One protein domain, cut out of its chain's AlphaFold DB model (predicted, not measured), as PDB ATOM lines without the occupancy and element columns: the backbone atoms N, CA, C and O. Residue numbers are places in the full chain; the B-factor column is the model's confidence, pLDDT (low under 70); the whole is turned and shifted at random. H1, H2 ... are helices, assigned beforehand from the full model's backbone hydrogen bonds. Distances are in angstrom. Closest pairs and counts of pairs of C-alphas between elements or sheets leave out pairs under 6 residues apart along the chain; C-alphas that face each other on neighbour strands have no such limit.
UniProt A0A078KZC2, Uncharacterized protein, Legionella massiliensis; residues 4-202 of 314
ATOM      1  N   ILE A   4     -26.722 -36.087  54.301       82.06
ATOM      2  CA  ILE A   4     -27.424 -35.410  55.398       82.06
ATOM      3  C   ILE A   4     -28.575 -34.594  54.803       82.06
ATOM      4  O   ILE A   4     -28.326 -33.634  54.067       82.06
ATOM      5  N   ILE A   5     -29.818 -34.937  55.143       86.00
ATOM      6  CA  ILE A   5     -31.022 -34.318  54.566       86.00
ATOM      7  C   ILE A   5     -31.062 -32.815  54.793       86.00
ATOM      8  O   ILE A   5     -31.328 -32.060  53.864       86.00
ATOM      9  N   GLN A   6     -30.702 -32.354  55.988       84.69
ATOM     10  CA  GLN A   6     -30.661 -30.921  56.281       84.69
ATOM     11  C   GLN A   6     -29.715 -30.160  55.338       84.69
ATOM     12  O   GLN A   6     -30.012 -29.038  54.934       84.69
ATOM     13  N   LYS A   7     -28.590 -30.775  54.938       85.94
ATOM     14  CA  LYS A   7     -27.668 -30.176  53.962       85.94
ATOM     15  C   LYS A   7     -28.265 -30.186  52.556       85.94
ATOM     16  O   LYS A   7     -28.126 -29.190  51.854       85.94
ATOM     17  N   LEU A   8     -28.937 -31.273  52.172       88.12
ATOM     18  CA  LEU A   8     -29.624 -31.387  50.883       88.12
ATOM     19  C   LEU A   8     -30.737 -30.341  50.745       88.12
ATOM     20  O   LEU A   8     -30.788 -29.636  49.743       88.12
ATOM     21  N   ILE A   9     -31.586 -30.199  51.764       88.38
ATOM     22  CA  ILE A   9     -32.649 -29.189  51.819       88.38
ATOM     23  C   ILE A   9     -32.044 -27.792  51.681       88.38
ATOM     24  O   ILE A   9     -32.450 -27.036  50.803       88.38
ATOM     25  N   LYS A  10     -31.023 -27.468  52.484       88.12
ATOM     26  CA  LYS A  10     -30.328 -26.177  52.411       88.12
ATOM     27  C   LYS A  10     -29.769 -25.889  51.020       88.12
ATOM     28  O   LYS A  10     -29.868 -24.768  50.526       88.12
ATOM     29  N   GLU A  11     -29.180 -26.895  50.383       86.12
ATOM     30  CA  GLU A  11     -28.667 -26.776  49.022       86.12
ATOM     31  C   GLU A  11     -29.797 -26.560  48.005       86.12
ATOM     32  O   GLU A  11     -29.678 -25.694  47.142       86.12
ATOM     33  N   LEU A  12     -30.924 -27.263  48.132       87.38
ATOM     34  CA  LEU A  12     -32.090 -27.078  47.264       87.38
ATOM     35  C   LEU A  12     -32.724 -25.688  47.417       87.38
ATOM     36  O   LEU A  12     -33.004 -25.048  46.406       87.38
ATOM     37  N   PHE A  13     -32.860 -25.172  48.641       85.50
ATOM     38  CA  PHE A  13     -33.290 -23.789  48.888       85.50
ATOM     39  C   PHE A  13     -32.312 -22.757  48.315       85.50
ATOM     40  O   PHE A  13     -32.715 -21.671  47.909       85.50
ATOM     41  N   SER A  14     -31.019 -23.078  48.207       80.81
ATOM     42  CA  SER A  14     -30.083 -22.175  47.525       80.81
ATOM     43  C   SER A  14     -30.399 -22.020  46.028       80.81
ATOM     44  O   SER A  14     -30.104 -20.974  45.454       80.81
ATOM     45  N   TYR A  15     -31.067 -23.010  45.417       77.50
ATOM     46  CA  TYR A  15     -31.509 -22.974  44.020       77.50
ATOM     47  C   TYR A  15     -32.880 -22.330  43.811       77.50
ATOM     48  O   TYR A  15     -33.249 -22.099  42.660       77.50
ATOM     49  N   THR A  16     -33.633 -22.038  44.878       71.44
ATOM     50  CA  THR A  16     -34.890 -21.276  44.774       71.44
ATOM     51  C   THR A  16     -34.654 -19.769  44.734       71.44
ATOM     52  O   THR A  16     -35.562 -19.057  44.324       71.44
ATOM     53  N   GLY A  17     -33.435 -19.325  45.080       59.81
ATOM     54  CA  GLY A  17     -32.894 -17.984  44.863       59.81
ATOM     55  C   GLY A  17     -33.603 -16.863  45.624       59.81
ATOM     56  O   GLY A  17     -34.698 -16.478  45.243       59.81
ATOM     57  N   LEU A  18     -32.934 -16.261  46.623       52.12
ATOM     58  CA  LEU A  18     -33.197 -14.861  47.019       52.12
ATOM     59  C   LEU A  18     -32.138 -14.189  47.922       52.12
ATOM     60  O   LEU A  18     -32.346 -13.050  48.331       52.12
ATOM     61  N   LEU A  19     -30.996 -14.816  48.249       39.69
ATOM     62  CA  LEU A  19     -30.031 -14.225  49.194       39.69
ATOM     63  C   LEU A  19     -28.565 -14.406  48.778       39.69
ATOM     64  O   LEU A  19     -28.000 -15.494  48.887       39.69
ATOM     65  N   GLY A  20     -27.925 -13.293  48.406       37.47
ATOM     66  CA  GLY A  20     -26.471 -13.122  48.478       37.47
ATOM     67  C   GLY A  20     -25.859 -12.321  47.315       37.47
ATOM     68  O   GLY A  20     -26.148 -12.629  46.163       37.47
ATOM     69  N   PRO A  21     -24.953 -11.356  47.579       32.75
ATOM     70  CA  PRO A  21     -24.299 -10.539  46.549       32.75
ATOM     71  C   PRO A  21     -23.236 -11.272  45.706       32.75
ATOM     72  O   PRO A  21     -22.529 -10.616  44.951       32.75
ATOM     73  N   THR A  22     -23.045 -12.592  45.843       34.31
ATOM     74  CA  THR A  22     -21.833 -13.244  45.300       34.31
ATOM     75  C   THR A  22     -21.991 -14.605  44.621       34.31
ATOM     76  O   THR A  22     -20.966 -15.203  44.308       34.31
ATOM     77  N   ARG A  23     -23.195 -15.112  44.307       33.69
ATOM     78  CA  ARG A  23     -23.314 -16.295  43.407       33.69
ATOM     79  C   ARG A  23     -24.457 -16.287  42.392       33.69
ATOM     80  O   ARG A  23     -24.576 -17.237  41.628       33.69
ATOM     81  N   TYR A  24     -25.221 -15.206  42.328       38.12
ATOM     82  CA  TYR A  24     -26.164 -14.953  41.247       38.12
ATOM     83  C   TYR A  24     -26.026 -13.481  40.860       38.12
ATOM     84  O   TYR A  24     -26.681 -12.628  41.447       38.12
ATOM     85  N   GLU A  25     -25.139 -13.169  39.913       36.78
ATOM     86  CA  GLU A  25     -25.108 -11.828  39.304       36.78
ATOM     87  C   GLU A  25     -26.363 -11.561  38.446       36.78
ATOM     88  O   GLU A  25     -26.632 -10.409  38.121       36.78
ATOM     89  N   ASP A  26     -27.198 -12.576  38.180       38.56
ATOM     90  CA  ASP A  26     -28.264 -12.463  37.175       38.56
ATOM     91  C   ASP A  26     -29.715 -12.486  37.697       38.56
ATOM     92  O   ASP A  26     -30.627 -12.221  36.921       38.56
ATOM     93  N   VAL A  27     -29.972 -12.777  38.981       42.97
ATOM     94  CA  VAL A  27     -31.345 -12.855  39.541       42.97
ATOM     95  C   VAL A  27     -31.391 -12.161  40.903       42.97
ATOM     96  O   VAL A  27     -31.454 -12.778  41.965       42.97
ATOM     97  N   GLY A  28     -31.238 -10.838  40.883       40.03
ATOM     98  CA  GLY A  28     -31.288 -10.010  42.085       40.03
ATOM     99  C   GLY A  28     -32.716  -9.710  42.546       40.03
ATOM    100  O   GLY A  28     -33.691  -9.909  41.829       40.03
ATOM    101  N   LEU A  29     -32.840  -9.076  43.716       42.53
ATOM    102  CA  LEU A  29     -34.097  -8.485  44.205       42.53
ATOM    103  C   LEU A  29     -34.696  -7.446  43.229       42.53
ATOM    104  O   LEU A  29     -35.827  -7.008  43.415       42.53
ATOM    105  N   TYR A  30     -33.942  -7.030  42.213       44.72
ATOM    106  CA  TYR A  30     -34.334  -6.097  41.156       44.72
ATOM    107  C   TYR A  30     -34.537  -6.779  39.803       44.72
ATOM    108  O   TYR A  30     -34.704  -6.081  38.807       44.72
ATOM    109  N   ASP A  31     -34.513  -8.111  39.756       50.66
ATOM    110  CA  ASP A  31     -34.846  -8.837  38.543       50.66
ATOM    111  C   ASP A  31     -36.328  -8.597  38.227       50.66
ATOM    112  O   ASP A  31     -37.226  -9.088  38.917       50.66
ATOM    113  N   THR A  32     -36.575  -7.755  37.221       52.75
ATOM    114  CA  THR A  32     -37.919  -7.439  36.728       52.75
ATOM    115  C   THR A  32     -38.535  -8.620  35.992       52.75
ATOM    116  O   THR A  32     -39.747  -8.643  35.784       52.75
ATOM    117  N   THR A  33     -37.720  -9.630  35.664       55.00
ATOM    118  CA  THR A  33     -38.139 -10.755  34.837       55.00
ATOM    119  C   THR A  33     -38.923 -11.818  35.572       55.00
ATOM    120  O   THR A  33     -39.592 -12.641  34.950       55.00
ATOM    121  N   ILE A  34     -38.934 -11.739  36.898       65.50
ATOM    122  CA  ILE A  34     -39.784 -12.559  37.744       65.50
ATOM    123  C   ILE A  34     -41.102 -11.822  37.942       65.50
ATOM    124  O   ILE A  34     -41.131 -10.683  38.421       65.50
ATOM    125  N   TYR A  35     -42.210 -12.491  37.633       73.38
ATOM    126  CA  TYR A  35     -43.531 -11.957  37.929       73.38
ATOM    127  C   TYR A  35     -43.651 -11.584  39.417       73.38
ATOM    128  O   TYR A  35     -43.221 -12.319  40.307       73.38
ATOM    129  N   SER A  36     -44.255 -10.427  39.700       75.19
ATOM    130  CA  SER A  36     -44.343  -9.884  41.058       75.19
ATOM    131  C   SER A  36     -45.022 -10.837  42.045       75.19
ATOM    132  O   SER A  36     -44.573 -10.925  43.183       75.19
ATOM    133  N   GLY A  37     -46.044 -11.588  41.616       79.38
ATOM    134  CA  GLY A  37     -46.703 -12.596  42.454       79.38
ATOM    135  C   GLY A  37     -45.771 -13.750  42.825       79.38
ATOM    136  O   GLY A  37     -45.683 -14.123  43.993       79.38
ATOM    137  N   SER A  38     -45.005 -14.253  41.855       82.56
ATOM    138  CA  SER A  38     -43.979 -15.282  42.061       82.56
ATOM    139  C   SER A  38     -42.936 -14.789  43.065       82.56
ATOM    140  O   SER A  38     -42.664 -15.453  44.063       82.56
ATOM    141  N   LYS A  39     -42.432 -13.564  42.875       79.56
ATOM    142  CA  LYS A  39     -41.457 -12.921  43.768       79.56
ATOM    143  C   LYS A  39     -41.950 -12.797  45.211       79.56
ATOM    144  O   LYS A  39     -41.184 -13.068  46.133       79.56
ATOM    145  N   THR A  40     -43.209 -12.412  45.419       84.38
ATOM    146  CA  THR A  40     -43.802 -12.321  46.762       84.38
ATOM    147  C   THR A  40     -43.810 -13.674  47.470       84.38
ATOM    148  O   THR A  40     -43.423 -13.747  48.634       84.38
ATOM    149  N   ILE A  41     -44.177 -14.750  46.768       88.38
ATOM    150  CA  ILE A  41     -44.148 -16.112  47.325       88.38
ATOM    151  C   ILE A  41     -42.723 -16.499  47.710       88.38
ATOM    152  O   ILE A  41     -42.495 -17.036  48.787       88.38
ATOM    153  N   LEU A  42     -41.746 -16.202  46.858       85.38
ATOM    154  CA  LEU A  42     -40.352 -16.562  47.108       85.38
ATOM    155  C   LEU A  42     -39.775 -15.829  48.313       85.38
ATOM    156  O   LEU A  42     -39.074 -16.438  49.115       85.38
ATOM    157  N   ILE A  43     -40.107 -14.547  48.479       83.62
ATOM    158  CA  ILE A  43     -39.742 -13.792  49.681       83.62
ATOM    159  C   ILE A  43     -40.311 -14.488  50.923       83.62
ATOM    160  O   ILE A  43     -39.542 -14.797  51.832       83.62
ATOM    161  N   ALA A  44     -41.606 -14.826  50.925       89.44
ATOM    162  CA  ALA A  44     -42.248 -15.538  52.033       89.44
ATOM    163  C   ALA A  44     -41.556 -16.879  52.342       89.44
ATOM    164  O   ALA A  44     -41.243 -17.180  53.493       89.44
ATOM    165  N   VAL A  45     -41.249 -17.661  51.300       90.50
ATOM    166  CA  VAL A  45     -40.524 -18.937  51.399       90.50
ATOM    167  C   VAL A  45     -39.148 -18.750  52.038       90.50
ATOM    168  O   VAL A  45     -38.760 -19.522  52.912       90.50
ATOM    169  N   HIS A  46     -38.392 -17.735  51.623       87.31
ATOM    170  CA  HIS A  46     -37.040 -17.511  52.124       87.31
ATOM    171  C   HIS A  46     -37.012 -16.969  53.555       87.31
ATOM    172  O   HIS A  46     -36.201 -17.439  54.356       87.31
ATOM    173  N   GLU A  47     -37.898 -16.033  53.894       89.44
ATOM    174  CA  GLU A  47     -38.052 -15.533  55.266       89.44
ATOM    175  C   GLU A  47     -38.425 -16.671  56.222       89.44
ATOM    176  O   GLU A  47     -37.811 -16.842  57.280       89.44
ATOM    177  N   GLU A  48     -39.377 -17.511  55.816       93.50
ATOM    178  CA  GLU A  48     -39.807 -18.650  56.617       93.50
ATOM    179  C   GLU A  48     -38.718 -19.721  56.730       93.50
ATOM    180  O   GLU A  48     -38.503 -20.270  57.811       93.50
ATOM    181  N   TYR A  49     -37.962 -19.981  55.660       92.69
ATOM    182  CA  TYR A  49     -36.831 -20.906  55.709       92.69
ATOM    183  C   TYR A  49     -35.770 -20.446  56.719       92.69
ATOM    184  O   TYR A  49     -35.297 -21.253  57.520       92.69
ATOM    185  N   GLN A  50     -35.422 -19.153  56.735       90.38
ATOM    186  CA  GLN A  50     -34.473 -18.593  57.706       90.38
ATOM    187  C   GLN A  50     -34.986 -18.702  59.147       90.38
ATOM    188  O   GLN A  50     -34.232 -19.058  60.062       90.38
ATOM    189  N   ARG A  51     -36.282 -18.428  59.353       93.19
ATOM    190  CA  ARG A  51     -36.933 -18.604  60.653       93.19
ATOM    191  C   ARG A  51     -36.860 -20.064  61.097       93.19
ATOM    192  O   ARG A  51     -36.488 -20.332  62.238       93.19
ATOM    193  N   LEU A  52     -37.174 -21.006  60.208       93.19
ATOM    194  CA  LEU A  52     -37.097 -22.435  60.497       93.19
ATOM    195  C   LEU A  52     -35.661 -22.874  60.783       93.19
ATOM    196  O   LEU A  52     -35.461 -23.589  61.758       93.19
ATOM    197  N   GLU A  53     -34.663 -22.430  60.010       89.44
ATOM    198  CA  GLU A  53     -33.248 -22.816  60.166       89.44
ATOM    199  C   GLU A  53     -32.724 -22.561  61.584       89.44
ATOM    200  O   GLU A  53     -31.993 -23.392  62.129       89.44
ATOM    201  N   THR A  54     -33.168 -21.463  62.196       89.38
ATOM    202  CA  THR A  54     -32.796 -21.046  63.556       89.38
ATOM    203  C   THR A  54     -33.772 -21.510  64.644       89.38
ATOM    204  O   THR A  54     -33.520 -21.293  65.829       89.38
ATOM    205  N   SER A  55     -34.875 -22.162  64.269       90.44
ATOM    206  CA  SER A  55     -35.893 -22.641  65.206       90.44
ATOM    207  C   SER A  55     -35.531 -23.979  65.863       90.44
ATOM    208  O   SER A  55     -34.821 -24.811  65.292       90.44
ATOM    209  N   ASN A  56     -36.101 -24.209  67.049       90.94
ATOM    210  CA  ASN A  56     -36.072 -25.490  67.766       90.94
ATOM    211  C   ASN A  56     -37.358 -26.312  67.533       90.94
ATOM    212  O   ASN A  56     -37.811 -27.018  68.430       90.94
ATOM    213  N   ASP A  57     -37.998 -26.155  66.372       88.38
ATOM    214  CA  ASP A  57     -39.251 -26.844  66.048       88.38
ATOM    215  C   ASP A  57     -39.025 -28.368  65.940       88.38
ATOM    216  O   ASP A  57     -38.098 -28.785  65.241       88.38
ATOM    217  N   PRO A  58     -39.827 -29.213  66.618       86.25
ATOM    218  CA  PRO A  58     -39.678 -30.666  66.536       86.25
ATOM    219  C   PRO A  58     -40.022 -31.238  65.151       86.25
ATOM    220  O   PRO A  58     -39.547 -32.321  64.833       86.25
ATOM    221  N   GLU A  59     -40.800 -30.524  64.330       89.94
ATOM    222  CA  GLU A  59     -41.126 -30.898  62.943       89.94
ATOM    223  C   GLU A  59     -40.373 -30.027  61.925       89.94
ATOM    224  O   GLU A  59     -40.853 -29.760  60.818       89.94
ATOM    225  N   LYS A  60     -39.206 -29.495  62.311       91.56
ATOM    226  CA  LYS A  60     -38.456 -28.550  61.478       91.56
ATOM    227  C   LYS A  60     -38.161 -29.125  60.097       91.56
ATOM    228  O   LYS A  60     -38.324 -28.408  59.109       91.56
ATOM    229  N   GLN A  61     -37.706 -30.378  60.009       91.94
ATOM    230  CA  GLN A  61     -37.318 -30.958  58.728       91.94
ATOM    231  C   GLN A  61     -38.541 -31.153  57.832       91.94
ATOM    232  O   GLN A  61     -38.516 -30.714  56.681       91.94
ATOM    233  N   ARG A  62     -39.634 -31.706  58.374       93.88
ATOM    234  CA  ARG A  62     -40.921 -31.808  57.673       93.88
ATOM    235  C   ARG A  62     -41.385 -30.447  57.153       93.88
ATOM    236  O   ARG A  62     -41.666 -30.322  55.964       93.88
ATOM    237  N   LYS A  63     -41.398 -29.414  58.000       95.25
ATOM    238  CA  LYS A  63     -41.823 -28.059  57.613       95.25
ATOM    239  C   LYS A  63     -40.940 -27.462  56.526       95.25
ATOM    240  O   LYS A  63     -41.467 -26.877  55.589       95.25
ATOM    241  N   MET A  64     -39.623 -27.646  56.592       95.12
ATOM    242  CA  MET A  64     -38.721 -27.192  55.528       95.12
ATOM    243  C   MET A  64     -38.983 -27.909  54.197       95.12
ATOM    244  O   MET A  64     -38.929 -27.276  53.145       95.12
ATOM    245  N   ILE A  65     -39.278 -29.211  54.224       95.06
ATOM    246  CA  ILE A  65     -39.631 -29.976  53.020       95.06
ATOM    247  C   ILE A  65     -40.954 -29.469  52.444       95.06
ATOM    248  O   ILE A  65     -41.012 -29.148  51.257       95.06
ATOM    249  N   SER A  66     -41.995 -29.337  53.269       96.31
ATOM    250  CA  SER A  66     -43.290 -28.798  52.842       96.31
ATOM    251  C   SER A  66     -43.155 -27.383  52.283       96.31
ATOM    252  O   SER A  66     -43.705 -27.089  51.225       96.31
ATOM    253  N   LEU A  67     -42.363 -26.529  52.931       96.06
ATOM    254  CA  LEU A  67     -42.068 -25.174  52.474       96.06
ATOM    255  C   LEU A  67     -41.394 -25.171  51.096       96.06
ATOM    256  O   LEU A  67     -41.767 -24.378  50.235       96.06
ATOM    257  N   LEU A  68     -40.439 -26.078  50.856       93.69
ATOM    258  CA  LEU A  68     -39.767 -26.205  49.562       93.69
ATOM    259  C   LEU A  68     -40.729 -26.677  48.469       93.69
ATOM    260  O   LEU A  68     -40.787 -26.074  47.395       93.69
ATOM    261  N   LEU A  69     -41.474 -27.757  48.727       94.44
ATOM    262  CA  LEU A  69     -42.398 -28.349  47.756       94.44
ATOM    263  C   LEU A  69     -43.536 -27.378  47.434       94.44
ATOM    264  O   LEU A  69     -43.760 -27.046  46.269       94.44
ATOM    265  N   GLY A  70     -44.196 -26.875  48.474       95.50
ATOM    266  CA  GLY A  70     -45.297 -25.930  48.375       95.50
ATOM    267  C   GLY A  70     -44.871 -24.604  47.766       95.50
ATOM    268  O   GLY A  70     -45.527 -24.120  46.849       95.50
ATOM    269  N   GLY A  71     -43.731 -24.055  48.194       93.38
ATOM    270  CA  GLY A  71     -43.174 -22.825  47.641       93.38
ATOM    271  C   GLY A  71     -42.855 -22.964  46.157       93.38
ATOM    272  O   GLY A  71     -43.213 -22.100  45.364       93.38
ATOM    273  N   THR A  72     -42.268 -24.093  45.750       90.88
ATOM    274  CA  THR A  72     -41.968 -24.347  44.334       90.88
ATOM    275  C   THR A  72     -43.237 -24.432  43.491       90.88
ATOM    276  O   THR A  72     -43.347 -23.747  42.472       90.88
ATOM    277  N   VAL A  73     -44.214 -25.239  43.917       93.38
ATOM    278  CA  VAL A  73     -45.486 -25.394  43.197       93.38
ATOM    279  C   VAL A  73     -46.246 -24.071  43.153       93.38
ATOM    280  O   VAL A  73     -46.765 -23.708  42.099       93.38
ATOM    281  N   TYR A  74     -46.294 -23.322  44.255       93.62
ATOM    282  CA  TYR A  74     -47.076 -22.093  44.319       93.62
ATOM    283  C   TYR A  74     -46.453 -20.961  43.499       93.62
ATOM    284  O   TYR A  74     -47.167 -20.242  42.804       93.62
ATOM    285  N   THR A  75     -45.125 -20.852  43.480       88.62
ATOM    286  CA  THR A  75     -44.425 -19.938  42.570       88.62
ATOM    287  C   THR A  75     -44.686 -20.313  41.109       88.62
ATOM    288  O   THR A  75     -45.056 -19.452  40.315       88.62
ATOM    289  N   MET A  76     -44.591 -21.602  40.748       86.94
ATOM    290  CA  MET A  76     -44.925 -22.052  39.388       86.94
ATOM    291  C   MET A  76     -46.395 -21.798  39.032       86.94
ATOM    292  O   MET A  76     -46.691 -21.494  37.881       86.94
ATOM    293  N   LEU A  77     -47.317 -21.887  39.995       90.62
ATOM    294  CA  LEU A  77     -48.726 -21.554  39.783       90.62
ATOM    295  C   LEU A  77     -48.899 -20.088  39.374       90.62
ATOM    296  O   LEU A  77     -49.676 -19.807  38.466       90.62
ATOM    297  N   GLN A  78     -48.192 -19.159  40.021       87.38
ATOM    298  CA  GLN A  78     -48.263 -17.744  39.647       87.38
ATOM    299  C   GLN A  78     -47.784 -17.522  38.211       87.38
ATOM    300  O   GLN A  78     -48.442 -16.810  37.450       87.38
ATOM    301  N   ASP A  79     -46.702 -18.192  37.812       78.94
ATOM    302  CA  ASP A  79     -46.204 -18.140  36.436       78.94
ATOM    303  C   ASP A  79     -47.215 -18.752  35.447       78.94
ATOM    304  O   ASP A  79     -47.513 -18.157  34.410       78.94
ATOM    305  N   GLU A  80     -47.809 -19.907  35.764       83.81
ATOM    306  CA  GLU A  80     -48.849 -20.521  34.927       83.81
ATOM    307  C   GLU A  80     -50.074 -19.623  34.750       83.81
ATOM    308  O   GLU A  80     -50.567 -19.469  33.633       83.81
ATOM    309  N   LEU A  81     -50.573 -19.024  35.834       85.75
ATOM    310  CA  LEU A  81     -51.736 -18.138  35.793       85.75
ATOM    311  C   LEU A  81     -51.442 -16.861  35.003       85.75
ATOM    312  O   LEU A  81     -52.322 -16.350  34.309       85.75
ATOM    313  N   ARG A  82     -50.210 -16.353  35.093       82.56
ATOM    314  CA  ARG A  82     -49.794 -15.131  34.408       82.56
ATOM    315  C   ARG A  82     -49.564 -15.345  32.915       82.56
ATOM    316  O   ARG A  82     -50.039 -14.537  32.116       82.56
ATOM    317  N   TYR A  83     -48.809 -16.376  32.553       74.56
ATOM    318  CA  TYR A  83     -48.313 -16.583  31.188       74.56
ATOM    319  C   TYR A  83     -49.102 -17.643  30.407       74.56
ATOM    320  O   TYR A  83     -48.900 -17.796  29.204       74.56
ATOM    321  N   GLY A  84     -50.017 -18.364  31.058       71.69
ATOM    322  CA  GLY A  84     -50.811 -19.419  30.428       71.69
ATOM    323  C   GLY A  84     -50.028 -20.706  30.160       71.69
ATOM    324  O   GLY A  84     -50.434 -21.503  29.313       71.69
ATOM    325  N   TYR A  85     -48.903 -20.919  30.847       76.75
ATOM    326  CA  TYR A  85     -48.135 -22.159  30.745       76.75
ATOM    327  C   TYR A  85     -48.886 -23.343  31.356       76.75
ATOM    328  O   TYR A  85     -49.674 -23.196  32.285       76.75
ATOM    329  N   ASN A  86     -48.599 -24.542  30.849       81.25
ATOM    330  CA  ASN A  86     -49.064 -25.799  31.429       81.25
ATOM    331  C   ASN A  86     -47.863 -26.587  31.976       81.25
ATOM    332  O   ASN A  86     -47.303 -27.462  31.308       81.25
ATOM    333  N   ILE A  87     -47.401 -26.213  33.164       81.75
ATOM    334  CA  ILE A  87     -46.322 -26.881  33.905       81.75
ATOM    335  C   ILE A  87     -46.921 -28.024  34.765       81.75
ATOM    336  O   ILE A  87     -46.270 -29.042  34.995       81.75
ATOM    337  N   GLY A  88     -48.203 -27.945  35.123       88.38
ATOM    338  CA  GLY A  88     -48.944 -28.854  35.999       88.38
ATOM    339  C   GLY A  88     -49.207 -28.296  37.405       88.38
ATOM    340  O   GLY A  88     -49.856 -28.975  38.197       88.38
ATOM    341  N   ALA A  89     -48.750 -27.084  37.734       92.00
ATOM    342  CA  ALA A  89     -48.872 -26.507  39.077       92.00
ATOM    343  C   ALA A  89     -50.330 -26.187  39.442       92.00
ATOM    344  O   ALA A  89     -50.773 -26.475  40.554       92.00
ATOM    345  N   ARG A  90     -51.117 -25.682  38.486       93.12
ATOM    346  CA  ARG A  90     -52.558 -25.442  38.629       93.12
ATOM    347  C   ARG A  90     -53.332 -26.708  38.941       93.12
ATOM    348  O   ARG A  90     -54.234 -26.647  39.766       93.12
ATOM    349  N   ALA A  91     -52.974 -27.837  38.332       94.12
ATOM    350  CA  ALA A  91     -53.623 -29.111  38.625       94.12
ATOM    351  C   ALA A  91     -53.352 -29.554  40.073       94.12
ATOM    352  O   ALA A  91     -54.286 -29.917  40.781       94.12
ATOM    353  N   ILE A  92     -52.100 -29.446  40.539       95.81
ATOM    354  CA  ILE A  92     -51.723 -29.774  41.926       95.81
ATOM    355  C   ILE A  92     -52.451 -28.857  42.921       95.81
ATOM    356  O   ILE A  92     -53.019 -29.336  43.903       95.81
ATOM    357  N   ALA A  93     -52.483 -27.548  42.657       95.31
ATOM    358  CA  ALA A  93     -53.165 -26.585  43.518       95.31
ATOM    359  C   ALA A  93     -54.681 -26.824  43.558       95.31
ATOM    360  O   ALA A  93     -55.268 -26.857  44.632       95.31
ATOM    361  N   GLN A  94     -55.319 -27.061  42.407       95.19
ATOM    362  CA  GLN A  94     -56.748 -27.379  42.347       95.19
ATOM    363  C   GLN A  94     -57.091 -28.651  43.113       95.19
ATOM    364  O   GLN A  94     -58.123 -28.690  43.775       95.19
ATOM    365  N   GLU A  95     -56.245 -29.678  43.031       96.06
ATOM    366  CA  GLU A  95     -56.448 -30.890  43.814       96.06
ATOM    367  C   GLU A  95     -56.308 -30.610  45.313       96.06
ATOM    368  O   GLU A  95     -57.175 -30.998  46.088       96.06
ATOM    369  N   THR A  96     -55.287 -29.847  45.712       96.69
ATOM    370  CA  THR A  96     -55.094 -29.405  47.105       96.69
ATOM    371  C   THR A  96     -56.346 -28.696  47.641       96.69
ATOM    372  O   THR A  96     -56.811 -28.993  48.742       96.69
ATOM    373  N   TRP A  97     -56.947 -27.809  46.841       96.38
ATOM    374  CA  TRP A  97     -58.110 -26.999  47.233       96.38
ATOM    375  C   TRP A  97     -59.418 -27.776  47.370       96.38
ATOM    376  O   TRP A  97     -60.391 -27.246  47.898       96.38
ATOM    377  N   LYS A  98     -59.453 -29.049  46.963       95.94
ATOM    378  CA  LYS A  98     -60.567 -29.949  47.300       95.94
ATOM    379  C   LYS A  98     -60.518 -30.422  48.753       95.94
ATOM    380  O   LYS A  98     -61.524 -30.910  49.261       95.94
ATOM    381  N   HIS A  99     -59.358 -30.316  49.399       94.25
ATOM    382  CA  HIS A  99     -59.104 -30.855  50.735       94.25
ATOM    383  C   HIS A  99     -58.821 -29.775  51.776       94.25
ATOM    384  O   HIS A  99     -59.085 -29.990  52.958       94.25
ATOM    385  N   VAL A 100     -58.278 -28.632  51.354       92.44
ATOM    386  CA  VAL A 100     -57.904 -27.523  52.235       92.44
ATOM    387  C   VAL A 100     -58.363 -26.214  51.613       92.44
ATOM    388  O   VAL A 100     -58.089 -25.955  50.446       92.44
ATOM    389  N   GLU A 101     -59.045 -25.378  52.392       91.75
ATOM    390  CA  GLU A 101     -59.471 -24.060  51.928       91.75
ATOM    391  C   GLU A 101     -58.248 -23.131  51.772       91.75
ATOM    392  O   GLU A 101     -57.451 -23.000  52.715       91.75
ATOM    393  N   PRO A 102     -58.055 -22.513  50.590       92.19
ATOM    394  CA  PRO A 102     -56.985 -21.550  50.398       92.19
ATOM    395  C   PRO A 102     -57.264 -20.275  51.201       92.19
ATOM    396  O   PRO A 102     -58.403 -19.867  51.399       92.19
ATOM    397  N   SER A 103     -56.198 -19.614  51.635       91.62
ATOM    398  CA  SER A 103     -56.279 -18.282  52.216       91.62
ATOM    399  C   SER A 103     -56.393 -17.234  51.114       91.62
ATOM    400  O   SER A 103     -55.492 -17.106  50.279       91.62
ATOM    401  N   ASP A 104     -57.444 -16.420  51.193       89.25
ATOM    402  CA  ASP A 104     -57.632 -15.220  50.369       89.25
ATOM    403  C   ASP A 104     -56.882 -13.990  50.915       89.25
ATOM    404  O   ASP A 104     -56.830 -12.938  50.271       89.25
ATOM    405  N   VAL A 105     -56.295 -14.097  52.113       89.44
ATOM    406  CA  VAL A 105     -55.530 -13.010  52.735       89.44
ATOM    407  C   VAL A 105     -54.245 -12.766  51.945       89.44
ATOM    408  O   VAL A 105     -53.413 -13.661  51.801       89.44
ATOM    409  N   GLN A 106     -54.063 -11.537  51.455       85.06
ATOM    410  CA  GLN A 106     -52.902 -11.128  50.654       85.06
ATOM    411  C   GLN A 106     -51.738 -10.597  51.509       85.06
ATOM    412  O   GLN A 106     -51.116  -9.586  51.178       85.06
ATOM    413  N   ASP A 107     -51.452 -11.256  52.629       88.00
ATOM    414  CA  ASP A 107     -50.310 -10.961  53.496       88.00
ATOM    415  C   ASP A 107     -49.377 -12.176  53.616       88.00
ATOM    416  O   ASP A 107     -49.651 -13.249  53.078       88.00
ATOM    417  N   ASN A 108     -48.248 -12.013  54.312       86.38
ATOM    418  CA  ASN A 108     -47.275 -13.096  54.471       86.38
ATOM    419  C   ASN A 108     -47.888 -14.344  55.135       86.38
ATOM    420  O   ASN A 108     -47.551 -15.465  54.770       86.38
ATOM    421  N   GLY A 109     -48.816 -14.161  56.080       89.62
ATOM    422  CA  GLY A 109     -49.493 -15.267  56.753       89.62
ATOM    423  C   GLY A 109     -50.379 -16.064  55.798       89.62
ATOM    424  O   GLY A 109     -50.311 -17.291  55.778       89.62
ATOM    425  N   GLY A 110     -51.149 -15.374  54.955       91.56
ATOM    426  CA  GLY A 110     -51.973 -16.003  53.930       91.56
ATOM    427  C   GLY A 110     -51.152 -16.714  52.855       91.56
ATOM    428  O   GLY A 110     -51.488 -17.832  52.458       91.56
ATOM    429  N   TRP A 111     -50.022 -16.131  52.442       93.44
ATOM    430  CA  TRP A 111     -49.095 -16.796  51.524       93.44
ATOM    431  C   TRP A 111     -48.494 -18.057  52.132       93.44
ATOM    432  O   TRP A 111     -48.516 -19.103  51.485       93.44
ATOM    433  N   LEU A 112     -48.016 -17.993  53.376       96.25
ATOM    434  CA  LEU A 112     -47.471 -19.154  54.077       96.25
ATOM    435  C   LEU A 112     -48.519 -20.246  54.288       96.25
ATOM    436  O   LEU A 112     -48.201 -21.416  54.093       96.25
ATOM    437  N   HIS A 113     -49.766 -19.889  54.609       96.25
ATOM    438  CA  HIS A 113     -50.869 -20.852  54.688       96.25
ATOM    439  C   HIS A 113     -51.036 -21.619  53.372       96.25
ATOM    440  O   HIS A 113     -51.032 -22.848  53.371       96.25
ATOM    441  N   ASN A 114     -51.093 -20.907  52.243       96.88
ATOM    442  CA  ASN A 114     -51.224 -21.535  50.926       96.88
ATOM    443  C   ASN A 114     -50.006 -22.399  50.569       96.88
ATOM    444  O   ASN A 114     -50.167 -23.506  50.054       96.88
ATOM    445  N   ILE A 115     -48.794 -21.923  50.874       97.12
ATOM    446  CA  ILE A 115     -47.552 -22.677  50.667       97.12
ATOM    447  C   ILE A 115     -47.589 -23.988  51.453       97.12
ATOM    448  O   ILE A 115     -47.380 -25.050  50.871       97.12
ATOM    449  N   TYR A 116     -47.872 -23.933  52.754       97.75
ATOM    450  CA  TYR A 116     -47.907 -25.127  53.593       97.75
ATOM    451  C   TYR A 116     -49.039 -26.074  53.207       97.75
ATOM    452  O   TYR A 116     -48.811 -27.278  53.181       97.75
ATOM    453  N   ALA A 117     -50.213 -25.566  52.829       97.62
ATOM    454  CA  ALA A 117     -51.313 -26.408  52.371       97.62
ATOM    455  C   ALA A 117     -50.935 -27.213  51.112       97.62
ATOM    456  O   ALA A 117     -51.118 -28.431  51.081       97.62
ATOM    457  N   ILE A 118     -50.333 -26.565  50.106       97.81
ATOM    458  CA  ILE A 118     -49.835 -27.250  48.901       97.81
ATOM    459  C   ILE A 118     -48.693 -28.202  49.256       97.81
ATOM    460  O   ILE A 118     -48.658 -29.334  48.771       97.81
ATOM    461  N   GLY A 119     -47.754 -27.754  50.088       97.00
ATOM    462  CA  GLY A 119     -46.580 -28.519  50.490       97.00
ATOM    463  C   GLY A 119     -46.940 -29.808  51.216       97.00
ATOM    464  O   GLY A 119     -46.498 -30.881  50.812       97.00
ATOM    465  N   ASP A 120     -47.798 -29.715  52.229       96.19
ATOM    466  CA  ASP A 120     -48.261 -30.854  53.019       96.19
ATOM    467  C   ASP A 120     -49.096 -31.821  52.178       96.19
ATOM    468  O   ASP A 120     -48.908 -33.036  52.269       96.19
ATOM    469  N   TYR A 121     -49.963 -31.301  51.306       96.06
ATOM    470  CA  TYR A 121     -50.729 -32.140  50.390       96.06
ATOM    471  C   TYR A 121     -49.823 -32.885  49.404       96.06
ATOM    472  O   TYR A 121     -49.982 -34.088  49.187       96.06
ATOM    473  N   THR A 122     -48.833 -32.189  48.848       95.25
ATOM    474  CA  THR A 122     -47.844 -32.757  47.928       95.25
ATOM    475  C   THR A 122     -46.988 -33.816  48.622       95.25
ATOM    476  O   THR A 122     -46.753 -34.886  48.065       95.25
ATOM    477  N   LEU A 123     -46.563 -33.558  49.856       94.31
ATOM    478  CA  LEU A 123     -45.781 -34.486  50.668       94.31
ATOM    479  C   LEU A 123     -46.580 -35.747  51.034       94.31
ATOM    480  O   LEU A 123     -46.047 -36.856  51.006       94.31
ATOM    481  N   ALA A 124     -47.875 -35.601  51.321       92.50
ATOM    482  CA  ALA A 124     -48.770 -36.730  51.547       92.50
ATOM    483  C   ALA A 124     -49.024 -37.549  50.266       92.50
ATOM    484  O   ALA A 124     -49.222 -38.765  50.346       92.50
ATOM    485  N   ASN A 125     -48.971 -36.903  49.097       93.81
ATOM    486  CA  ASN A 125     -49.337 -37.467  47.799       93.81
ATOM    487  C   ASN A 125     -48.218 -37.300  46.763       93.81
ATOM    488  O   ASN A 125     -48.461 -36.780  45.681       93.81
ATOM    489  N   LEU A 126     -46.997 -37.756  47.058       89.44
ATOM    490  CA  LEU A 126     -45.821 -37.525  46.196       89.44
ATOM    491  C   LEU A 126     -46.023 -37.927  44.723       89.44
ATOM    492  O   LEU A 126     -45.444 -37.307  43.834       89.44
ATOM    493  N   SER A 127     -46.876 -38.920  44.447       88.38
ATOM    494  CA  SER A 127     -47.237 -39.347  43.088       88.38
ATOM    495  C   SER A 127     -47.995 -38.293  42.273       88.38
ATOM    496  O   SER A 127     -48.141 -38.463  41.065       88.38
ATOM    497  N   ILE A 128     -48.497 -37.226  42.905       91.31
ATOM    498  CA  ILE A 128     -49.154 -36.118  42.207       91.31
ATOM    499  C   ILE A 128     -48.161 -35.262  41.424       91.31
ATOM    500  O   ILE A 128     -48.566 -34.597  40.475       91.31
ATOM    501  N   ILE A 129     -46.875 -35.277  41.796       87.56
ATOM    502  CA  ILE A 129     -45.831 -34.550  41.077       87.56
ATOM    503  C   ILE A 129     -45.420 -35.384  39.858       87.56
ATOM    504  O   ILE A 129     -44.855 -36.467  40.025       87.56
ATOM    505  N   PRO A 130     -45.641 -34.904  38.621       84.94
ATOM    506  CA  PRO A 130     -45.110 -35.585  37.449       84.94
ATOM    507  C   PRO A 130     -43.580 -35.666  37.487       84.94
ATOM    508  O   PRO A 130     -42.924 -34.716  37.909       84.94
ATOM    509  N   GLU A 131     -42.989 -36.745  36.966       81.81
ATOM    510  CA  GLU A 131     -41.526 -36.937  36.974       81.81
ATOM    511  C   GLU A 131     -40.768 -35.765  36.322       81.81
ATOM    512  O   GLU A 131     -39.700 -35.363  36.786       81.81
ATOM    513  N   ASP A 132     -41.341 -35.166  35.275       82.69
ATOM    514  CA  ASP A 132     -40.746 -34.040  34.563       82.69
ATOM    515  C   ASP A 132     -41.126 -32.661  35.135       82.69
ATOM    516  O   ASP A 132     -40.639 -31.661  34.608       82.69
ATOM    517  N   PHE A 133     -41.928 -32.574  36.208       86.50
ATOM    518  CA  PHE A 133     -42.499 -31.329  36.754       86.50
ATOM    519  C   PHE A 133     -41.484 -30.186  36.864       86.50
ATOM    520  O   PHE A 133     -41.633 -29.147  36.219       86.50
ATOM    521  N   TYR A 134     -40.384 -30.414  37.582       82.44
ATOM    522  CA  TYR A 134     -39.343 -29.407  37.814       82.44
ATOM    523  C   TYR A 134     -38.533 -29.045  36.562       82.44
ATOM    524  O   TYR A 134     -37.773 -28.082  36.573       82.44
ATOM    525  N   THR A 135     -38.676 -29.802  35.471       78.62
ATOM    526  CA  THR A 135     -37.991 -29.553  34.194       78.62
ATOM    527  C   THR A 135     -38.925 -29.044  33.098       78.62
ATOM    528  O   THR A 135     -38.444 -28.527  32.091       78.62
ATOM    529  N   ARG A 136     -40.252 -29.112  33.284       76.69
ATOM    530  CA  ARG A 136     -41.255 -28.667  32.298       76.69
ATOM    531  C   ARG A 136     -41.142 -27.198  31.937       76.69
ATOM    532  O   ARG A 136     -41.347 -26.864  30.773       76.69
ATOM    533  N   GLY A 137     -40.732 -26.354  32.884       67.25
ATOM    534  CA  GLY A 137     -40.429 -24.944  32.622       67.25
ATOM    535  C   GLY A 137     -39.456 -24.754  31.451       67.25
ATOM    536  O   GLY A 137     -39.589 -23.804  30.688       67.25
ATOM    537  N   ARG A 138     -38.545 -25.711  31.212       66.94
ATOM    538  CA  ARG A 138     -37.585 -25.650  30.099       66.94
ATOM    539  C   ARG A 138     -38.234 -25.694  28.720       66.94
ATOM    540  O   ARG A 138     -37.657 -25.166  27.782       66.94
ATOM    541  N   LYS A 139     -39.408 -26.320  28.574       63.09
ATOM    542  CA  LYS A 139     -40.116 -26.414  27.283       63.09
ATOM    543  C   LYS A 139     -40.680 -25.063  26.837       63.09
ATOM    544  O   LYS A 139     -40.904 -24.866  25.647       63.09
ATOM    545  N   TYR A 140     -40.895 -24.157  27.788       61.66
ATOM    546  CA  TYR A 140     -41.396 -22.807  27.545       61.66
ATOM    547  C   TYR A 140     -40.270 -21.799  27.275       61.66
ATOM    548  O   TYR A 140     -40.544 -20.707  26.790       61.66
ATOM    549  N   LEU A 141     -39.006 -22.198  27.466       57.16
ATOM    550  CA  LEU A 141     -37.859 -21.477  26.920       57.16
ATOM    551  C   LEU A 141     -37.809 -21.750  25.410       57.16
ATOM    552  O   LEU A 141     -37.623 -22.895  24.984       57.16
ATOM    553  N   ARG A 142     -37.984 -20.727  24.564       44.38
ATOM    554  CA  ARG A 142     -37.824 -20.904  23.111       44.38
ATOM    555  C   ARG A 142     -36.440 -21.498  22.788       44.38
ATOM    556  O   ARG A 142     -35.438 -21.149  23.403       44.38
ATOM    557  N   ARG A 143     -36.422 -22.431  21.822       45.16
ATOM    558  CA  ARG A 143     -35.265 -23.048  21.125       45.16
ATOM    559  C   ARG A 143     -33.878 -22.557  21.576       45.16
ATOM    560  O   ARG A 143     -33.347 -21.641  20.959       45.16
ATOM    561  N   ASN A 144     -33.264 -23.218  22.561       45.34
ATOM    562  CA  ASN A 144     -31.865 -22.990  22.963       45.34
ATOM    563  C   ASN A 144     -31.475 -21.508  23.147       45.34
ATOM    564  O   ASN A 144     -30.301 -21.166  23.016       45.34
ATOM    565  N   THR A 145     -32.430 -20.619  23.431       51.25
ATOM    566  CA  THR A 145     -32.082 -19.289  23.918       51.25
ATOM    567  C   THR A 145     -31.658 -19.460  25.361       51.25
ATOM    568  O   THR A 145     -32.363 -20.088  26.152       51.25
ATOM    569  N   ASP A 146     -30.472 -18.943  25.671       51.97
ATOM    570  CA  ASP A 146     -30.022 -18.766  27.042       51.97
ATOM    571  C   ASP A 146     -31.198 -18.192  27.864       51.97
ATOM    572  O   ASP A 146     -31.813 -17.227  27.403       51.97
ATOM    573  N   PRO A 147     -31.581 -18.767  29.017       50.34
ATOM    574  CA  PRO A 147     -32.620 -18.194  29.871       50.34
ATOM    575  C   PRO A 147     -32.366 -16.715  30.216       50.34
ATOM    576  O   PRO A 147     -33.326 -15.985  30.446       50.34
ATOM    577  N   PHE A 148     -31.117 -16.239  30.162       51.81
ATOM    578  CA  PHE A 148     -30.778 -14.818  30.298       51.81
ATOM    579  C   PHE A 148     -31.029 -13.995  29.019       51.81
ATOM    580  O   PHE A 148     -31.276 -12.792  29.097       51.81
ATOM    581  N   ALA A 149     -31.037 -14.632  27.847       48.62
ATOM    582  CA  ALA A 149     -31.359 -14.025  26.552       48.62
ATOM    583  C   ALA A 149     -32.835 -14.191  26.140       48.62
ATOM    584  O   ALA A 149     -33.284 -13.528  25.203       48.62
ATOM    585  N   ALA A 150     -33.588 -15.072  26.807       54.06
ATOM    586  CA  ALA A 150     -35.016 -15.231  26.578       54.06
ATOM    587  C   ALA A 150     -35.765 -13.940  26.969       54.06
ATOM    588  O   ALA A 150     -35.402 -13.301  27.970       54.06
ATOM    589  N   PRO A 151     -36.804 -13.547  26.205       55.53
ATOM    590  CA  PRO A 151     -37.662 -12.433  26.571       55.53
ATOM    591  C   PRO A 151     -38.169 -12.576  28.005       55.53
ATOM    592  O   PRO A 151     -38.451 -13.678  28.466       55.53
ATOM    593  N   GLU A 152     -38.330 -11.446  28.687       53.31
ATOM    594  CA  GLU A 152     -38.728 -11.353  30.095       53.31
ATOM    595  C   GLU A 152     -39.943 -12.224  30.469       53.31
ATOM    596  O   GLU A 152     -39.999 -12.807  31.542       53.31
ATOM    597  N   HIS A 153     -40.898 -12.363  29.552       52.22
ATOM    598  CA  HIS A 153     -42.118 -13.146  29.736       52.22
ATOM    599  C   HIS A 153     -41.943 -14.659  29.521       52.22
ATOM    600  O   HIS A 153     -42.860 -15.410  29.832       52.22
ATOM    601  N   GLU A 154     -40.804 -15.116  28.994       51.44
ATOM    602  CA  GLU A 154     -40.525 -16.517  28.637       51.44
ATOM    603  C   GLU A 154     -39.547 -17.212  29.604       51.44
ATOM    604  O   GLU A 154     -39.220 -18.383  29.412       51.44
ATOM    605  N   ARG A 155     -39.060 -16.530  30.650       55.88
ATOM    606  CA  ARG A 155     -38.072 -17.103  31.575       55.88
ATOM    607  C   ARG A 155     -38.716 -18.080  32.560       55.88
ATOM    608  O   ARG A 155     -39.664 -17.750  33.263       55.88
ATOM    609  N   ALA A 156     -38.164 -19.288  32.649       55.88
ATOM    610  CA  ALA A 156     -38.572 -20.279  33.640       55.88
ATOM    611  C   ALA A 156     -37.855 -20.029  34.976       55.88
ATOM    612  O   ALA A 156     -36.650 -20.271  35.086       55.88
ATOM    613  N   TYR A 157     -38.604 -19.604  35.997       60.09
ATOM    614  CA  TYR A 157     -38.077 -19.190  37.302       60.09
ATOM    615  C   TYR A 157     -37.178 -20.244  37.992       60.09
ATOM    616  O   TYR A 157     -36.162 -19.921  38.599       60.09
ATOM    617  N   PHE A 158     -37.484 -21.536  37.837       64.00
ATOM    618  CA  PHE A 158     -36.768 -22.629  38.512       64.00
ATOM    619  C   PHE A 158     -35.656 -23.293  37.682       64.00
ATOM    620  O   PHE A 158     -35.323 -24.457  37.912       64.00
ATOM    621  N   TRP A 159     -35.040 -22.599  36.720       61.12
ATOM    622  CA  TRP A 159     -33.930 -23.166  35.934       61.12
ATOM    623  C   TRP A 159     -32.775 -23.765  36.779       61.12
ATOM    624  O   TRP A 159     -32.309 -24.864  36.441       61.12
ATOM    625  N   PRO A 160     -32.314 -23.136  37.882       66.44
ATOM    626  CA  PRO A 160     -31.269 -23.718  38.731       66.44
ATOM    627  C   PRO A 160     -31.703 -25.031  39.393       66.44
ATOM    628  O   PRO A 160     -30.917 -25.978  39.456       66.44
ATOM    629  N   LEU A 161     -32.967 -25.118  39.815       72.50
ATOM    630  CA  LEU A 161     -33.554 -26.330  40.382       72.50
ATOM    631  C   LEU A 161     -33.698 -27.426  39.317       72.50
ATOM    632  O   LEU A 161     -33.307 -28.567  39.549       72.50
ATOM    633  N   ALA A 162     -34.145 -27.067  38.109       73.94
ATOM    634  CA  ALA A 162     -34.210 -27.968  36.957       73.94
ATOM    635  C   ALA A 162     -32.828 -28.539  36.592       73.94
ATOM    636  O   ALA A 162     -32.704 -29.683  36.156       73.94
ATOM    637  N   SER A 163     -31.773 -27.743  36.771       72.06
ATOM    638  CA  SER A 163     -30.378 -28.139  36.530       72.06
ATOM    639  C   SER A 163     -29.795 -29.010  37.645       72.06
ATOM    640  O   SER A 163     -28.754 -29.627  37.448       72.06
ATOM    641  N   ASN A 164     -30.495 -29.119  38.775       77.12
ATOM    642  CA  ASN A 164     -30.154 -29.957  39.922       77.12
ATOM    643  C   ASN A 164     -31.258 -30.989  40.220       77.12
ATOM    644  O   ASN A 164     -31.457 -31.381  41.371       77.12
ATOM    645  N   ILE A 165     -31.966 -31.451  39.184       83.25
ATOM    646  CA  ILE A 165     -33.110 -32.365  39.308       83.25
ATOM    647  C   ILE A 165     -32.784 -33.649  40.082       83.25
ATOM    648  O   ILE A 165     -33.623 -34.141  40.829       83.25
ATOM    649  N   GLU A 166     -31.553 -34.152  39.995       83.25
ATOM    650  CA  GLU A 166     -31.130 -35.348  40.732       83.25
ATOM    651  C   GLU A 166     -31.164 -35.141  42.254       83.25
ATOM    652  O   GLU A 166     -31.564 -36.036  42.991       83.25
ATOM    653  N   LYS A 167     -30.850 -33.935  42.745       85.94
ATOM    654  CA  LYS A 167     -30.984 -33.599  44.173       85.94
ATOM    655  C   LYS A 167     -32.444 -33.547  44.608       85.94
ATOM    656  O   LYS A 167     -32.769 -33.984  45.707       85.94
ATOM    657  N   MET A 168     -33.324 -33.054  43.736       88.12
ATOM    658  CA  MET A 168     -34.760 -33.072  43.996       88.12
ATOM    659  C   MET A 168     -35.295 -34.508  44.023       88.12
ATOM    660  O   MET A 168     -36.010 -34.869  44.948       88.12
ATOM    661  N   LYS A 169     -34.892 -35.364  43.074       87.44
ATOM    662  CA  LYS A 169     -35.252 -36.792  43.074       87.44
ATOM    663  C   LYS A 169     -34.801 -37.495  44.353       87.44
ATOM    664  O   LYS A 169     -35.593 -38.225  44.936       87.44
ATOM    665  N   LEU A 170     -33.575 -37.233  44.815       88.25
ATOM    666  CA  LEU A 170     -33.075 -37.764  46.087       88.25
ATOM    667  C   LEU A 170     -33.949 -37.333  47.270       88.25
ATOM    668  O   LEU A 170     -34.297 -38.162  48.108       88.25
ATOM    669  N   LEU A 171     -34.348 -36.057  47.322       90.25
ATOM    670  CA  LEU A 171     -35.257 -35.579  48.362       90.25
ATOM    671  C   LEU A 171     -36.620 -36.281  48.285       90.25
ATOM    672  O   LEU A 171     -37.133 -36.724  49.308       90.25
ATOM    673  N   LEU A 172     -37.202 -36.420  47.093       90.50
ATOM    674  CA  LEU A 172     -38.499 -37.079  46.912       90.50
ATOM    675  C   LEU A 172     -38.452 -38.569  47.272       90.50
ATOM    676  O   LEU A 172     -39.384 -39.070  47.893       90.50
ATOM    677  N   GLN A 173     -37.365 -39.270  46.940       87.31
ATOM    678  CA  GLN A 173     -37.146 -40.659  47.353       87.31
ATOM    679  C   GLN A 173     -37.056 -40.792  48.872       87.31
ATOM    680  O   GLN A 173     -37.692 -41.678  49.440       87.31
ATOM    681  N   PHE A 174     -36.327 -39.887  49.534       88.25
ATOM    682  CA  PHE A 174     -36.309 -39.820  50.993       88.25
ATOM    683  C   PHE A 174     -37.721 -39.621  51.551       88.25
ATOM    684  O   PHE A 174     -38.148 -40.373  52.421       88.25
ATOM    685  N   CYS A 175     -38.477 -38.667  51.001       90.50
ATOM    686  CA  CYS A 175     -39.846 -38.404  51.439       90.50
ATOM    687  C   CYS A 175     -40.761 -39.619  51.237       90.50
ATOM    688  O   CYS A 175     -41.620 -39.886  52.070       90.50
ATOM    689  N   PHE A 176     -40.570 -40.367  50.151       88.25
ATOM    690  CA  PHE A 176     -41.342 -41.571  49.863       88.25
ATOM    691  C   PHE A 176     -41.012 -42.709  50.836       88.25
ATOM    692  O   PHE A 176     -41.919 -43.347  51.366       88.25
ATOM    693  N   LYS A 177     -39.721 -42.943  51.104       86.81
ATOM    694  CA  LYS A 177     -39.240 -44.011  51.995       86.81
ATOM    695  C   LYS A 177     -39.564 -43.738  53.466       86.81
ATOM    696  O   LYS A 177     -39.880 -44.668  54.200       86.81
ATOM    697  N   TYR A 178     -39.512 -42.474  53.885       86.88
ATOM    698  CA  TYR A 178     -39.640 -42.059  55.285       86.88
ATOM    699  C   TYR A 178     -40.865 -41.182  55.547       86.88
ATOM    700  O   TYR A 178     -40.846 -40.353  56.454       86.88
ATOM    701  N   LYS A 179     -41.941 -41.367  54.771       81.62
ATOM    702  CA  LYS A 179     -43.174 -40.562  54.831       81.62
ATOM    703  C   LYS A 179     -43.717 -40.362  56.254       81.62
ATOM    704  O   LYS A 179     -44.174 -39.269  56.575       81.62
ATOM    705  N   ASP A 180     -43.620 -41.387  57.100       81.88
ATOM    706  CA  ASP A 180     -44.132 -41.367  58.479       81.88
ATOM    707  C   ASP A 180     -43.116 -40.836  59.512       81.88
ATOM    708  O   ASP A 180     -43.466 -40.629  60.673       81.88
ATOM    709  N   ASN A 181     -41.853 -40.622  59.124       85.75
ATOM    710  CA  ASN A 181     -40.800 -40.119  60.008       85.75
ATOM    711  C   ASN A 181     -39.736 -39.319  59.239       85.75
ATOM    712  O   ASN A 181     -38.604 -39.761  59.031       85.75
ATOM    713  N   LEU A 182     -40.112 -38.109  58.832       87.62
ATOM    714  CA  LEU A 182     -39.261 -37.223  58.040       87.62
ATOM    715  C   LEU A 182     -38.200 -36.486  58.851       87.62
ATOM    716  O   LEU A 182     -37.448 -35.736  58.250       87.62
ATOM    717  N   GLU A 183     -38.102 -36.685  60.164       88.81
ATOM    718  CA  GLU A 183     -37.054 -36.069  60.993       88.81
ATOM    719  C   GLU A 183     -35.753 -36.894  61.004       88.81
ATOM    720  O   GLU A 183     -34.774 -36.539  61.664       88.81
ATOM    721  N   LEU A 184     -35.709 -37.999  60.247       80.81
ATOM    722  CA  LEU A 184     -34.502 -38.799  60.069       80.81
ATOM    723  C   LEU A 184     -33.392 -37.986  59.377       80.81
ATOM    724  O   LEU A 184     -33.639 -37.332  58.362       80.81
ATOM    725  N   PRO A 185     -32.146 -38.030  59.879       72.81
ATOM    726  CA  PRO A 185     -31.097 -37.129  59.409       72.81
ATOM    727  C   PRO A 185     -30.494 -37.516  58.049       72.81
ATOM    728  O   PRO A 185     -29.793 -36.694  57.453       72.81
ATOM    729  N   GLU A 186     -30.709 -38.745  57.562       76.56
ATOM    730  CA  GLU A 186     -29.869 -39.359  56.525       76.56
ATOM    731  C   GLU A 186     -30.638 -40.167  55.464       76.56
ATOM    732  O   GLU A 186     -31.668 -40.778  55.745       76.56
ATOM    733  N   ILE A 187     -30.083 -40.195  54.243       70.62
ATOM    734  CA  ILE A 187     -30.446 -41.121  53.152       70.62
ATOM    735  C   ILE A 187     -29.408 -42.247  53.079       70.62
ATOM    736  O   ILE A 187     -28.199 -41.972  53.089       70.62
ATOM    737  N   ASP A 188     -29.863 -43.493  52.926       65.12
ATOM    738  CA  ASP A 188     -28.981 -44.637  52.685       65.12
ATOM    739  C   ASP A 188     -28.361 -44.570  51.283       65.12
ATOM    740  O   ASP A 188     -29.017 -44.254  50.292       65.12
ATOM    741  N   SER A 189     -27.079 -44.921  51.158       56.88
ATOM    742  CA  SER A 189     -26.371 -44.848  49.870       56.88
ATOM    743  C   SER A 189     -26.890 -45.787  48.782       56.88
ATOM    744  O   SER A 189     -26.542 -45.595  47.618       56.88
ATOM    745  N   GLU A 190     -27.678 -46.801  49.135       60.19
ATOM    746  CA  GLU A 190     -28.303 -47.699  48.158       60.19
ATOM    747  C   GLU A 190     -29.400 -46.980  47.361       60.19
ATOM    748  O   GLU A 190     -29.480 -47.165  46.148       60.19
ATOM    749  N   ASP A 191     -30.128 -46.052  47.995       52.75
ATOM    750  CA  ASP A 191     -31.163 -45.235  47.347       52.75
ATOM    751  C   ASP A 191     -30.545 -44.287  46.289       52.75
ATOM    752  O   ASP A 191     -31.145 -43.987  45.256       52.75
ATOM    753  N   VAL A 192     -29.289 -43.869  46.496       52.97
ATOM    754  CA  VAL A 192     -28.529 -42.978  45.595       52.97
ATOM    755  C   VAL A 192     -28.059 -43.693  44.318       52.97
ATOM    756  O   VAL A 192     -27.929 -43.070  43.260       52.97
ATOM    757  N   ALA A 193     -27.793 -45.001  44.389       52.91
ATOM    758  CA  ALA A 193     -27.218 -45.763  43.280       52.91
ATOM    759  C   ALA A 193     -28.202 -45.959  42.111       52.91
ATOM    760  O   ALA A 193     -27.776 -46.017  40.956       52.91
ATOM    761  N   ASP A 194     -29.506 -46.016  42.385       52.03
ATOM    762  CA  ASP A 194     -30.542 -46.173  41.355       52.03
ATOM    763  C   ASP A 194     -30.825 -44.881  40.579       52.03
ATOM    764  O   ASP A 194     -31.212 -44.930  39.408       52.03
ATOM    765  N   VAL A 195     -30.546 -43.727  41.186       51.31
ATOM    766  CA  VAL A 195     -30.647 -42.412  40.539       51.31
ATOM    767  C   VAL A 195     -29.499 -42.210  39.539       51.31
ATOM    768  O   VAL A 195     -29.727 -41.798  38.406       51.31
ATOM    769  N   GLN A 196     -28.273 -42.609  39.899       43.84
ATOM    770  CA  GLN A 196     -27.083 -42.440  39.046       43.84
ATOM    771  C   GLN A 196     -26.979 -43.448  37.883       43.84
ATOM    772  O   GLN A 196     -26.387 -43.137  36.849       43.84
ATOM    773  N   LYS A 197     -27.553 -44.655  38.008       40.88
ATOM    774  CA  LYS A 197     -27.476 -45.700  36.962       40.88
ATOM    775  C   LYS A 197     -28.256 -45.370  35.683       40.88
ATOM    776  O   LYS A 197     -27.900 -45.867  34.615       40.88
ATOM    777  N   ARG A 198     -29.300 -44.535  35.752       41.62
ATOM    778  CA  ARG A 198     -30.109 -44.160  34.572       41.62
ATOM    779  C   ARG A 198     -29.388 -43.183  33.633       41.62
ATOM    780  O   ARG A 198     -29.649 -43.199  32.433       41.62
ATOM    781  N   ASP A 199     -28.406 -42.437  34.136       38.28
ATOM    782  CA  ASP A 199     -27.606 -41.494  33.341       38.28
ATOM    783  C   ASP A 199     -26.535 -42.166  32.472       38.28
ATOM    784  O   ASP A 199     -26.085 -41.594  31.475       38.28
ATOM    785  N   THR A 200     -26.117 -43.392  32.807       32.78
ATOM    786  CA  THR A 200     -25.070 -44.089  32.041       32.78
ATOM    787  C   THR A 200     -25.615 -44.757  30.773       32.78
ATOM    788  O   THR A 200     -24.880 -44.915  29.799       32.78
ATOM    789  N   LEU A 201     -26.911 -45.089  30.734       33.34
ATOM    790  CA  LEU A 201     -27.558 -45.678  29.554       33.34
ATOM    791  C   LEU A 201     -27.988 -44.635  28.510       33.34
ATOM    792  O   LEU A 201     -27.938 -44.926  27.322       33.34
ATOM    793  N   ALA A 202     -28.319 -43.404  28.913       33.94
ATOM    794  CA  ALA A 202     -28.734 -42.346  27.982       33.94
ATOM    795  C   ALA A 202     -27.568 -41.666  27.228       33.94
ATOM    796  O   ALA A 202     -27.798 -40.913  26.284       33.94
TER     797      ALA A 202
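This is residues 4 to 202 of the 314 residues of an uncharacterized protein of Legionella massiliensis (UniProt A0A078KZC2). One long helix, H3, runs through the middle of a cluster of helices; H2 folds alongside it as a hairpin partner, and H5 crosses it closely. H4 and H1 pack on H3 too, H8 packs on H1, the small pair H6 and H7 lies near, and residues 197 to 202 stick out at the far end of H9. The 199 printed residues hold nine named helices, H1 to H9 in chain order, and no named strand: the class is all helix. The whole is compact, with a radius of gyration of the C-alphas of 16.5 A and spans of 47 by 42 by 37 A.

Find C-alpha 5 at (-31.022, -34.318, 54.566), where H1, residues 5 to 14, begins. H2, residues 36 to 53, is 25.6 A from first to last C-alpha. H3, residues 60 to 83, runs 34.0 A from C-alpha 60 at (-38.456, -28.550, 61.478). Then come H4, residues 89 to 96, and H5, residues 108 to 124, 23.9 A long. H6 is residues 133 to 140, H7 residues 159 to 162 and H8 residues 165 to 177. H9, residues 189 to 201, runs 20.4 A to C-alpha 201 at (-27.558, -45.678, 29.554).

Begin at H3, the hub, which touches four helices. H2 and H3 form a helical hairpin, opposite ways at a shallow tilt of 5 degrees; their closest C-alphas, Ser 38 and Thr 75, are 4.7 A apart. H5 touches H3 about perpendicular, at 74 degrees, with residues 63 to 74 of H3 alone; the closest C-alphas, Gly 70 and Gly 119, are 3.6 A apart. Residues 73 to 81 of H3 touch H4, closest at the C-alphas of Leu 77 and Ala 89, 5.0 A. Residues 61 to 68 touch H1, closest at Phe 13 and Leu 68, C-alphas 6.9 A apart. Residues 167 to 171 of H8 touch H1, with the C-alphas of Leu 8 and Lys 167 closest at 7.2 A. H8 and H9 form a second helical hairpin, at a steep tilt of 41 degrees, closest at the C-alphas of Leu 170 and Val 192, 6.9 A. H6 touches H7, closest at the C-alphas of Thr 135 and Ala 162, 4.9 A. In H1, H2, H3, H4, H5 and H8 every O i to N i+4 pair is within hydrogen-bond range; H6 has 0 of 4, with 4 of 5 O i to N i+3 pairs, H9 has 2 of 9, with 4 of 10, and H7 is too short for an i+4 pair.

The C-alphas farthest apart, Val 105 and Leu 201, are 48.9 A apart. The printed part has no cut. The long links are H1 to H2, H4 to H5, H6 to H7 and H8 to H9. Look for pLDDT under 70 at residues 17 to 34, 137 to 160 and 188 to 202.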